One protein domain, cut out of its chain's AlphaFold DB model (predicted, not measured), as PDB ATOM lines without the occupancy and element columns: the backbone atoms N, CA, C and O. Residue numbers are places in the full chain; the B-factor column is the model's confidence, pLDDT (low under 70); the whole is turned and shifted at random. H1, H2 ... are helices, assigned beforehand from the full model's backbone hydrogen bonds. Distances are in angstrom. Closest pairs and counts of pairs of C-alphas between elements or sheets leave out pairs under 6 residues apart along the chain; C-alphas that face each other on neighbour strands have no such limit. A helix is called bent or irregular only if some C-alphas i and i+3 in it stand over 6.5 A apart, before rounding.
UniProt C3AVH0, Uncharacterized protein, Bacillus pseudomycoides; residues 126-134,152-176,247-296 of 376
ATOM      1  N   LYS A 126      39.724  56.621  17.877       87.00
ATOM      2  CA  LYS A 126      38.926  55.382  17.864       87.00
ATOM      3  C   LYS A 126      38.265  55.153  19.219       87.00
ATOM      4  O   LYS A 126      37.066  54.892  19.290       87.00
ATOM      5  N   ILE A 127      39.028  55.294  20.301       87.38
ATOM      6  CA  ILE A 127      38.490  55.061  21.645       87.38
ATOM      7  C   ILE A 127      37.551  56.179  22.089       87.38
ATOM      8  O   ILE A 127      36.607  55.900  22.818       87.38
ATOM      9  N   ASP A 128      37.714  57.409  21.603       85.56
ATOM     10  CA  ASP A 128      36.766  58.486  21.915       85.56
ATOM     11  C   ASP A 128      35.373  58.201  21.340       85.56
ATOM     12  O   ASP A 128      34.366  58.460  21.998       85.56
ATOM     13  N   GLN A 129      35.315  57.603  20.148       86.38
ATOM     14  CA  GLN A 129      34.062  57.200  19.502       86.38
ATOM     15  C   GLN A 129      33.414  55.991  20.190       86.38
ATOM     16  O   GLN A 129      32.191  55.919  20.290       86.38
ATOM     17  N   LEU A 130      34.230  55.057  20.688       88.56
ATOM     18  CA  LEU A 130      33.774  53.789  21.269       88.56
ATOM     19  C   LEU A 130      33.685  53.804  22.804       88.56
ATOM     20  O   LEU A 130      33.276  52.811  23.402       88.56
ATOM     21  N   LYS A 131      34.036  54.917  23.463       89.06
ATOM     22  CA  LYS A 131      34.158  55.021  24.928       89.06
ATOM     23  C   LYS A 131      32.920  54.521  25.669       89.06
ATOM     24  O   LYS A 131      33.039  53.701  26.575       89.06
ATOM     25  N   ASN A 132      31.739  54.994  25.275       90.69
ATOM     26  CA  ASN A 132      30.484  54.616  25.928       90.69
ATOM     27  C   ASN A 132      30.193  53.121  25.758       90.69
ATOM     28  O   ASN A 132      29.724  52.468  26.684       90.69
ATOM     29  N   GLU A 133      30.487  52.568  24.581       93.56
ATOM     30  CA  GLU A 133      30.292  51.148  24.311       93.56
ATOM     31  C   GLU A 133      31.262  50.283  25.121       93.56
ATOM     32  O   GLU A 133      30.848  49.278  25.699       93.56
ATOM     33  N   LEU A 134      32.520  50.715  25.245       90.81
ATOM     34  CA  LEU A 134      33.526  50.072  26.086       90.81
ATOM     35  C   LEU A 134      33.099  50.060  27.562       90.81
ATOM     36  O   LEU A 134      33.090  49.004  28.189       90.81
ATOM     37  N   PRO A 152      22.573  31.290  44.824       63.75
ATOM     38  CA  PRO A 152      22.584  30.406  45.982       63.75
ATOM     39  C   PRO A 152      23.277  29.071  45.682       63.75
ATOM     40  O   PRO A 152      22.853  28.324  44.805       63.75
ATOM     41  N   GLY A 153      24.343  28.766  46.428       62.88
ATOM     42  CA  GLY A 153      25.097  27.515  46.298       62.88
ATOM     43  C   GLY A 153      26.080  27.450  45.122       62.88
ATOM     44  O   GLY A 153      26.796  26.455  45.022       62.88
ATOM     45  N   ALA A 154      26.167  28.488  44.278       62.81
ATOM     46  CA  ALA A 154      27.032  28.490  43.095       62.81
ATOM     47  C   ALA A 154      28.529  28.661  43.401       62.81
ATOM     48  O   ALA A 154      29.380  28.322  42.580       62.81
ATOM     49  N   LEU A 155      28.853  29.172  44.589       68.06
ATOM     50  CA  LEU A 155      30.221  29.334  45.082       68.06
ATOM     51  C   LEU A 155      30.567  28.312  46.176       68.06
ATOM     52  O   LEU A 155      31.379  28.592  47.054       68.06
ATOM     53  N   ASN A 156      29.973  27.111  46.128       69.38
ATOM     54  CA  ASN A 156      30.520  25.973  46.876       69.38
ATOM     55  C   ASN A 156      31.987  25.718  46.464       69.38
ATOM     56  O   ASN A 156      32.441  26.256  45.460       69.38
ATOM     57  N   GLU A 157      32.741  24.897  47.199       72.38
ATOM     58  CA  GLU A 157      34.188  24.730  46.969       72.38
ATOM     59  C   GLU A 157      34.560  24.472  45.491       72.38
ATOM     60  O   GLU A 157      35.455  25.129  44.959       72.38
ATOM     61  N   GLN A 158      33.827  23.596  44.794       74.62
ATOM     62  CA  GLN A 158      34.052  23.308  43.370       74.62
ATOM     63  C   GLN A 158      33.559  24.440  42.459       74.62
ATOM     64  O   GLN A 158      34.259  24.843  41.530       74.62
ATOM     65  N   GLY A 159      32.377  24.991  42.741       74.62
ATOM     66  CA  GLY A 159      31.810  26.120  42.010       74.62
ATOM     67  C   GLY A 159      32.679  27.377  42.095       74.62
ATOM     68  O   GLY A 159      32.877  28.054  41.094       74.62
ATOM     69  N   PHE A 160      33.290  27.649  43.248       78.75
ATOM     70  CA  PHE A 160      34.195  28.777  43.460       78.75
ATOM     71  C   PHE A 160      35.495  28.646  42.663       78.75
ATOM     72  O   PHE A 160      35.975  29.640  42.118       78.75
ATOM     73  N   VAL A 161      36.060  27.437  42.558       80.81
ATOM     74  CA  VAL A 161      37.241  27.188  41.714       80.81
ATOM     75  C   VAL A 161      36.930  27.524  40.258       80.81
ATOM     76  O   VAL A 161      37.669  28.286  39.640       80.81
ATOM     77  N   ILE A 162      35.802  27.043  39.738       77.38
ATOM     78  CA  ILE A 162      35.408  27.314  38.353       77.38
ATOM     79  C   ILE A 162      35.025  28.793  38.170       77.38
ATOM     80  O   ILE A 162      35.387  29.401  37.167       77.38
ATOM     81  N   PHE A 163      34.368  29.426  39.150       81.62
ATOM     82  CA  PHE A 163      34.079  30.864  39.112       81.62
ATOM     83  C   PHE A 163      35.355  31.706  39.020       81.62
ATOM     84  O   PHE A 163      35.385  32.681  38.275       81.62
ATOM     85  N   LYS A 164      36.429  31.332  39.730       82.88
ATOM     86  CA  LYS A 164      37.732  32.002  39.581       82.88
ATOM     87  C   LYS A 164      38.271  31.881  38.165       82.88
ATOM     88  O   LYS A 164      38.822  32.850  37.657       82.88
ATOM     89  N   GLU A 165      38.116  30.724  37.527       82.69
ATOM     90  CA  GLU A 165      38.509  30.559  36.126       82.69
ATOM     91  C   GLU A 165      37.690  31.481  35.214       82.69
ATOM     92  O   GLU A 165      38.276  32.208  34.417       82.69
ATOM     93  N   VAL A 166      36.363  31.536  35.387       81.50
ATOM     94  CA  VAL A 166      35.473  32.468  34.661       81.50
ATOM     95  C   VAL A 166      35.890  33.928  34.874       81.50
ATOM     96  O   VAL A 166      35.991  34.702  33.920       81.50
ATOM     97  N   TYR A 167      36.165  34.310  36.121       83.25
ATOM     98  CA  TYR A 167      36.596  35.655  36.482       83.25
ATOM     99  C   TYR A 167      37.938  36.010  35.832       83.25
ATOM    100  O   TYR A 167      38.051  37.054  35.190       83.25
ATOM    101  N   ASN A 168      38.936  35.129  35.933       82.12
ATOM    102  CA  ASN A 168      40.267  35.347  35.364       82.12
ATOM    103  C   ASN A 168      40.216  35.430  33.832       82.12
ATOM    104  O   ASN A 168      40.859  36.306  33.258       82.12
ATOM    105  N   LEU A 169      39.399  34.594  33.179       78.00
ATOM    106  CA  LEU A 169      39.137  34.670  31.736       78.00
ATOM    107  C   LEU A 169      38.512  36.007  31.314       78.00
ATOM    108  O   LEU A 169      38.673  36.413  30.172       78.00
ATOM    109  N   SER A 170      37.813  36.687  32.223       76.12
ATOM    110  CA  SER A 170      37.123  37.952  31.942       76.12
ATOM    111  C   SER A 170      37.948  39.191  32.324       76.12
ATOM    112  O   SER A 170      37.747  40.267  31.763       76.12
ATOM    113  N   LYS A 171      38.850  39.080  33.312       74.31
ATOM    114  CA  LYS A 171      39.503  40.235  33.957       74.31
ATOM    115  C   LYS A 171      41.032  40.250  33.878       74.31
ATOM    116  O   LYS A 171      41.596  41.335  33.767       74.31
ATOM    117  N   ASP A 172      41.704  39.100  33.814       70.00
ATOM    118  CA  ASP A 172      43.177  39.011  33.731       70.00
ATOM    119  C   ASP A 172      43.673  38.863  32.278       70.00
ATOM    120  O   ASP A 172      44.635  38.157  31.969       70.00
ATOM    121  N   ILE A 173      43.002  39.556  31.358       74.12
ATOM    122  CA  ILE A 173      43.198  39.409  29.911       74.12
ATOM    123  C   ILE A 173      44.184  40.408  29.305       74.12
ATOM    124  O   ILE A 173      44.434  40.321  28.109       74.12
ATOM    125  N   ILE A 174      44.749  41.345  30.078       82.31
ATOM    126  CA  ILE A 174      45.653  42.370  29.526       82.31
ATOM    127  C   ILE A 174      46.907  41.715  28.930       82.31
ATOM    128  O   ILE A 174      47.613  40.960  29.601       82.31
ATOM    129  N   GLU A 175      47.214  42.047  27.681       83.94
ATOM    130  CA  GLU A 175      48.353  41.499  26.956       83.94
ATOM    131  C   GLU A 175      49.678  42.102  27.472       83.94
ATOM    132  O   GLU A 175      49.835  43.330  27.498       83.94
ATOM    133  N   PRO A 176      50.680  41.291  27.868       86.50
ATOM    134  CA  PRO A 176      51.969  41.812  28.334       86.50
ATOM    135  C   PRO A 176      52.674  42.721  27.315       86.50
ATOM    136  O   PRO A 176      53.348  43.685  27.698       86.50
ATOM    137  N   ASP A 247      46.895  44.855  20.654       92.06
ATOM    138  CA  ASP A 247      45.681  44.435  21.330       92.06
ATOM    139  C   ASP A 247      45.863  44.701  22.822       92.06
ATOM    140  O   ASP A 247      46.889  44.338  23.402       92.06
ATOM    141  N   LEU A 248      44.890  45.366  23.452       87.62
ATOM    142  CA  LEU A 248      44.921  45.537  24.904       87.62
ATOM    143  C   LEU A 248      44.760  44.193  25.599       87.62
ATOM    144  O   LEU A 248      45.392  43.960  26.628       87.62
ATOM    145  N   THR A 249      43.880  43.351  25.066       87.06
ATOM    146  CA  THR A 249      43.511  42.079  25.663       87.06
ATOM    147  C   THR A 249      43.851  40.910  24.760       87.06
ATOM    148  O   THR A 249      43.921  41.031  23.540       87.06
ATOM    149  N   LYS A 250      44.063  39.752  25.377       83.50
ATOM    150  CA  LYS A 250      44.235  38.485  24.678       83.50
ATOM    151  C   LYS A 250      42.950  38.093  23.969       83.50
ATOM    152  O   LYS A 250      41.863  38.258  24.524       83.50
ATOM    153  N   VAL A 251      43.096  37.485  22.792       80.06
ATOM    154  CA  VAL A 251      42.019  36.692  22.195       80.06
ATOM    155  C   VAL A 251      41.660  35.603  23.197       80.06
ATOM    156  O   VAL A 251      42.521  34.822  23.609       80.06
ATOM    157  N   ILE A 252      40.399  35.571  23.602       76.25
ATOM    158  CA  ILE A 252      39.897  34.531  24.483       76.25
ATOM    159  C   ILE A 252      39.540  33.327  23.612       76.25
ATOM    160  O   ILE A 252      38.835  33.480  22.618       76.25
ATOM    161  N   ASP A 253      40.033  32.141  23.975       80.06
ATOM    162  CA  ASP A 253      39.685  30.898  23.289       80.06
ATOM    163  C   ASP A 253      38.192  30.576  23.516       80.06
ATOM    164  O   ASP A 253      37.800  30.273  24.653       80.06
ATOM    165  N   PRO A 254      37.347  30.615  22.466       75.44
ATOM    166  CA  PRO A 254      35.920  30.338  22.602       75.44
ATOM    167  C   PRO A 254      35.641  28.914  23.093       75.44
ATOM    168  O   PRO A 254      34.672  28.688  23.817       75.44
ATOM    169  N   GLU A 255      36.487  27.936  22.747       81.62
ATOM    170  CA  GLU A 255      36.324  26.561  23.224       81.62
ATOM    171  C   GLU A 255      36.620  26.460  24.719       81.62
ATOM    172  O   GLU A 255      35.889  25.786  25.454       81.62
ATOM    173  N   GLN A 256      37.650  27.169  25.188       80.50
ATOM    174  CA  GLN A 256      37.980  27.245  26.608       80.50
ATOM    175  C   GLN A 256      36.856  27.918  27.404       80.50
ATOM    176  O   GLN A 256      36.441  27.373  28.425       80.50
ATOM    177  N   VAL A 257      36.317  29.044  26.923       76.06
ATOM    178  CA  VAL A 257      35.178  29.731  27.562       76.06
ATOM    179  C   VAL A 257      33.978  28.810  27.645       76.06
ATOM    180  O   VAL A 257      33.454  28.569  28.734       76.06
ATOM    181  N   LYS A 258      33.590  28.212  26.517       79.19
ATOM    182  CA  LYS A 258      32.454  27.297  26.461       79.19
ATOM    183  C   LYS A 258      32.634  26.114  27.407       79.19
ATOM    184  O   LYS A 258      31.678  25.722  28.080       79.19
ATOM    185  N   LYS A 259      33.845  25.554  27.496       84.31
ATOM    186  CA  LYS A 259      34.174  24.464  28.423       84.31
ATOM    187  C   LYS A 259      34.050  24.907  29.880       84.31
ATOM    188  O   LYS A 259      33.355  24.237  30.643       84.31
ATOM    189  N   THR A 260      34.675  26.019  30.265       80.31
ATOM    190  CA  THR A 260      34.622  26.542  31.639       80.31
ATOM    191  C   THR A 260      33.186  26.895  32.034       80.31
ATOM    192  O   THR A 260      32.749  26.573  33.137       80.31
ATOM    193  N   TYR A 261      32.406  27.478  31.122       76.81
ATOM    194  CA  TYR A 261      31.031  27.902  31.396       76.81
ATOM    195  C   TYR A 261      30.083  26.705  31.485       76.81
ATOM    196  O   TYR A 261      29.226  26.665  32.367       76.81
ATOM    197  N   SER A 262      30.274  25.692  30.632       80.12
ATOM    198  CA  SER A 262      29.525  24.431  30.717       80.12
ATOM    199  C   SER A 262      29.817  23.711  32.035       80.12
ATOM    200  O   SER A 262      28.885  23.310  32.729       80.12
ATOM    201  N   ALA A 263      31.091  23.635  32.440       82.69
ATOM    202  CA  ALA A 263      31.483  23.050  33.721       82.69
ATOM    203  C   ALA A 263      30.858  23.800  34.909       82.69
ATOM    204  O   ALA A 263      30.307  23.177  35.816       82.69
ATOM    205  N   PHE A 264      30.871  25.138  34.878       78.81
ATOM    206  CA  PHE A 264      30.250  25.962  35.915       78.81
ATOM    207  C   PHE A 264      28.733  25.729  35.997       78.81
ATOM    208  O   PHE A 264      28.175  25.608  37.091       78.81
ATOM    209  N   ALA A 265      28.066  25.622  34.842       75.50
ATOM    210  CA  ALA A 265      26.629  25.392  34.757       75.50
ATOM    211  C   ALA A 265      26.202  24.010  35.273       75.50
ATOM    212  O   ALA A 265      25.150  23.890  35.910       75.50
ATOM    213  N   GLU A 266      27.003  22.980  35.003       80.00
ATOM    214  CA  GLU A 266      26.735  21.602  35.417       80.00
ATOM    215  C   GLU A 266      26.969  21.392  36.914       80.00
ATOM    216  O   GLU A 266      26.083  20.877  37.600       80.00
ATOM    217  N   VAL A 267      28.114  21.849  37.439       75.50
ATOM    218  CA  VAL A 267      28.481  21.693  38.859       75.50
ATOM    219  C   VAL A 267      27.468  22.377  39.774       75.50
ATOM    220  O   VAL A 267      27.082  21.823  40.803       75.50
ATOM    221  N   ASN A 268      26.978  23.550  39.374       69.69
ATOM    222  CA  ASN A 268      26.074  24.351  40.196       69.69
ATOM    223  C   ASN A 268      24.588  24.165  39.858       69.69
ATOM    224  O   ASN A 268      23.748  24.830  40.458       69.69
ATOM    225  N   LYS A 269      24.247  23.268  38.917       75.88
ATOM    226  CA  LYS A 269      22.865  23.021  38.451       75.88
ATOM    227  C   LYS A 269      22.110  24.319  38.140       75.88
ATOM    228  O   LYS A 269      20.973  24.512  38.572       75.88
ATOM    229  N   LEU A 270      22.761  25.206  37.392       73.31
ATOM    230  CA  LEU A 270      22.266  26.562  37.185       73.31
ATOM    231  C   LEU A 270      20.905  26.596  36.480       73.31
ATOM    232  O   LEU A 270      20.674  25.846  35.523       73.31
ATOM    233  N   THR A 271      20.041  27.515  36.917       74.75
ATOM    234  CA  THR A 271      18.756  27.833  36.280       74.75
ATOM    235  C   THR A 271      18.958  28.448  34.891       74.75
ATOM    236  O   THR A 271      20.060  28.843  34.511       74.75
ATOM    237  N   ALA A 272      17.880  28.550  34.107       80.50
ATOM    238  CA  ALA A 272      17.935  29.178  32.785       80.50
ATOM    239  C   ALA A 272      18.398  30.648  32.847       80.50
ATOM    240  O   ALA A 272      19.229  31.056  32.044       80.50
ATOM    241  N   GLU A 273      17.913  31.409  33.831       76.81
ATOM    242  CA  GLU A 273      18.318  32.801  34.077       76.81
ATOM    243  C   GLU A 273      19.811  32.902  34.414       76.81
ATOM    244  O   GLU A 273      20.541  33.713  33.857       76.81
ATOM    245  N   GLN A 274      20.308  31.986  35.242       75.81
ATOM    246  CA  GLN A 274      21.718  31.928  35.626       75.81
ATOM    247  C   GLN A 274      22.637  31.562  34.451       75.81
ATOM    248  O   GLN A 274      23.735  32.096  34.319       75.81
ATOM    249  N   ARG A 275      22.180  30.676  33.561       80.81
ATOM    250  CA  ARG A 275      22.890  30.355  32.314       80.81
ATOM    251  C   ARG A 275      22.898  31.527  31.333       80.81
ATOM    252  O   ARG A 275      23.846  31.641  30.564       80.81
ATOM    253  N   ALA A 276      21.881  32.390  31.369       85.94
ATOM    254  CA  ALA A 276      21.837  33.582  30.530       85.94
ATOM    255  C   ALA A 276      22.964  34.565  30.885       85.94
ATOM    256  O   ALA A 276      23.592  35.088  29.973       85.94
ATOM    257  N   HIS A 277      23.294  34.729  32.172       86.31
ATOM    258  CA  HIS A 277      24.431  35.558  32.599       86.31
ATOM    259  C   HIS A 277      25.783  35.028  32.119       86.31
ATOM    260  O   HIS A 277      26.648  35.809  31.744       86.31
ATOM    261  N   LEU A 278      25.977  33.705  32.080       82.69
ATOM    262  CA  LEU A 278      27.191  33.131  31.485       82.69
ATOM    263  C   LEU A 278      27.250  33.410  29.979       82.69
ATOM    264  O   LEU A 278      28.281  33.826  29.474       82.69
ATOM    265  N   ALA A 279      26.147  33.209  29.258       85.06
ATOM    266  CA  ALA A 279      26.110  33.461  27.818       85.06
ATOM    267  C   ALA A 279      26.323  34.949  27.472       85.06
ATOM    268  O   ALA A 279      27.023  35.261  26.502       85.06
ATOM    269  N   ASP A 280      25.758  35.868  28.265       90.06
ATOM    270  CA  ASP A 280      26.023  37.301  28.103       90.06
ATOM    271  C   ASP A 280      27.493  37.605  28.405       90.06
ATOM    272  O   ASP A 280      28.159  38.204  27.569       90.06
ATOM    273  N   LEU A 281      28.059  37.073  29.493       87.50
ATOM    274  CA  LEU A 281      29.466  37.279  29.842       87.50
ATOM    275  C   LEU A 281      30.432  36.855  28.718       87.50
ATOM    276  O   LEU A 281      31.388  37.571  28.432       87.50
ATOM    277  N   GLU A 282      30.189  35.720  28.051       84.94
ATOM    278  CA  GLU A 282      30.953  35.294  26.862       84.94
ATOM    279  C   GLU A 282      30.850  36.335  25.738       84.94
ATOM    280  O   GLU A 282      31.864  36.780  25.191       84.94
ATOM    281  N   THR A 283      29.626  36.776  25.446       89.81
ATOM    282  CA  THR A 283      29.339  37.775  24.410       89.81
ATOM    283  C   THR A 283      30.026  39.107  24.709       89.81
ATOM    284  O   THR A 283      30.659  39.696  23.829       89.81
ATOM    285  N   GLN A 284      29.945  39.584  25.952       90.75
ATOM    286  CA  GLN A 284      30.542  40.850  26.365       90.75
ATOM    287  C   GLN A 284      32.071  40.775  26.401       90.75
ATOM    288  O   GLN A 284      32.728  41.735  26.009       90.75
ATOM    289  N   ASN A 285      32.658  39.644  26.800       87.44
ATOM    290  CA  ASN A 285      34.107  39.442  26.761       87.44
ATOM    291  C   ASN A 285      34.649  39.483  25.324       87.44
ATOM    292  O   ASN A 285      35.636  40.173  25.054       87.44
ATOM    293  N   GLN A 286      33.972  38.814  24.385       87.06
ATOM    294  CA  GLN A 286      34.331  38.874  22.967       87.06
ATOM    295  C   GLN A 286      34.199  40.301  22.423       87.06
ATOM    296  O   GLN A 286      35.116  40.823  21.787       87.06
ATOM    297  N   LYS A 287      33.092  40.975  22.749       91.44
ATOM    298  CA  LYS A 287      32.880  42.379  22.397       91.44
ATOM    299  C   LYS A 287      33.978  43.283  22.965       91.44
ATOM    300  O   LYS A 287      34.464  44.169  22.268       91.44
ATOM    301  N   PHE A 288      34.404  43.056  24.205       90.44
ATOM    302  CA  PHE A 288      35.480  43.815  24.837       90.44
ATOM    303  C   PHE A 288      36.813  43.632  24.101       90.44
ATOM    304  O   PHE A 288      37.503  44.621  23.846       90.44
ATOM    305  N   TYR A 289      37.154  42.404  23.696       89.50
ATOM    306  CA  TYR A 289      38.312  42.151  22.833       89.50
ATOM    307  C   TYR A 289      38.192  42.900  21.498       89.50
ATOM    308  O   TYR A 289      39.099  43.635  21.110       89.50
ATOM    309  N   ASP A 290      37.044  42.812  20.825       90.62
ATOM    310  CA  ASP A 290      36.838  43.466  19.529       90.62
ATOM    311  C   ASP A 290      36.949  44.997  19.591       90.62
ATOM    312  O   ASP A 290      37.472  45.618  18.661       90.62
ATOM    313  N   LEU A 291      36.519  45.609  20.697       90.94
ATOM    314  CA  LEU A 291      36.665  47.047  20.943       90.94
ATOM    315  C   LEU A 291      38.109  47.458  21.259       90.94
ATOM    316  O   LEU A 291      38.468  48.623  21.072       90.94
ATOM    317  N   THR A 292      38.935  46.525  21.737       91.19
ATOM    318  CA  THR A 292      40.272  46.813  22.275       91.19
ATOM    319  C   THR A 292      41.429  46.175  21.504       91.19
ATOM    320  O   THR A 292      42.585  46.297  21.913       91.19
ATOM    321  N   LYS A 293      41.144  45.563  20.351       91.56
ATOM    322  CA  LYS A 293      42.147  45.096  19.385       91.56
ATOM    323  C   LYS A 293      42.609  46.197  18.430       91.56
ATOM    324  O   LYS A 293      41.856  47.138  18.143       91.56
ATOM    325  N   ASN A 294      43.805  46.044  17.869       92.19
ATOM    326  CA  ASN A 294      44.417  46.936  16.881       92.19
ATOM    327  C   ASN A 294      44.350  48.413  17.309       92.19
ATOM    328  O   ASN A 294      43.687  49.243  16.676       92.19
ATOM    329  N   LEU A 295      44.960  48.727  18.450       92.75
ATOM    330  CA  LEU A 295      45.035  50.070  19.016       92.75
ATOM    331  C   LEU A 295      46.426  50.665  18.803       92.75
ATOM    332  O   LEU A 295      47.443  50.014  19.048       92.75
ATOM    333  N   LYS A 296      46.476  51.935  18.394       93.56
ATOM    334  CA  LYS A 296      47.698  52.744  18.499       93.56
ATOM    335  C   LYS A 296      47.959  53.102  19.958       93.56
ATOM    336  O   LYS A 296      47.056  53.038  20.788       93.56
TER     337      LYS A 296
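Overview. This is residues 126 to 134, 152 to 176 and 247 to 296 of the 376 residues of an uncharacterized protein of Bacillus pseudomycoides (UniProt C3AVH0). Three long helices, H4, H3 and H2, run side by side in an up-and-down order, their centres making a triangle, and the short helix H1 sits by the far end of H4, near its residues 288 to 291. The printed part has 84 residues with four named helices, in the order H1, H2, H3, H4, and no named strand, and its class is all helix. The whole is only just loose, close to compact, with a radius of gyration of the C-alphas of 14.4 A, and elongated, spanning 43 by 26 by 19 A.

Along the chain. Start with the longest helix, H4, residues 272 to 292: find C-alpha 272 at (17.935, 29.178, 32.785), and from there the helix runs 30.3 A to C-alpha 292 at (40.272, 46.813, 22.275). Before it comes H3, residues 254 to 267, 19.9 A long. H2 holds residues 157 to 171, and you will find its C-alpha 157 at (34.188, 24.730, 46.969); it is 20.9 A long. H1, residues 126 to 134, begins at C-alpha 126 at (38.926, 55.382, 17.864). It is irregular: C-alphas 129 and 132 are 7.8 A apart, against about 5 A in a regular helix.

Arrangement. H2, H3 and H4 form an up-and-down bundle, each helix running against the one before it in the chain. Look along H4 at residues 275 to 282, which alone touch H3, and only just, with 3 pairs of C-alphas within 8 A; the closest are Tyr 261 and Leu 278, 6.5 A apart. H3 and H4 are a helical hairpin, at a shallow tilt of 23 degrees, opposite ways. On H3, go to Phe 264: its C-alpha and that of Ile 162 are 5.9 A apart, the closest where H3 and H2 touch, at a shallow tilt of 27 degrees, opposite ways. H2 and H4 are close but not clearly touching; their closest C-alphas, Ser 170 and Asn 285, are 6.2 A apart. At residues 288 to 291 alone, H4 only just touches H1, with 3 pairs within 8 A; the closest C-alphas are Leu 134 and Phe 288, 6.7 A apart. H1 is apart from H2 and H3. In H2 and H3 every O i to N i+4 pair is within hydrogen-bond range; in H1 it is 3 of 5 and in H4 16 of 17.

Size, cuts and confidence. The two C-alphas farthest apart are those of Gly 153 and Lys 296, at 43.8 A. Watch for two cuts: residues 135 to 151 are not printed, with 30.0 A between C-alphas 134 and 152, and residues 177 to 246 are not printed, with 9.8 A between C-alphas 176 and 247. The link from H3 to H4 is tight. The mean pLDDT of the printed part is 81.9, and residues 152 to 156 and residue 268 are under 70.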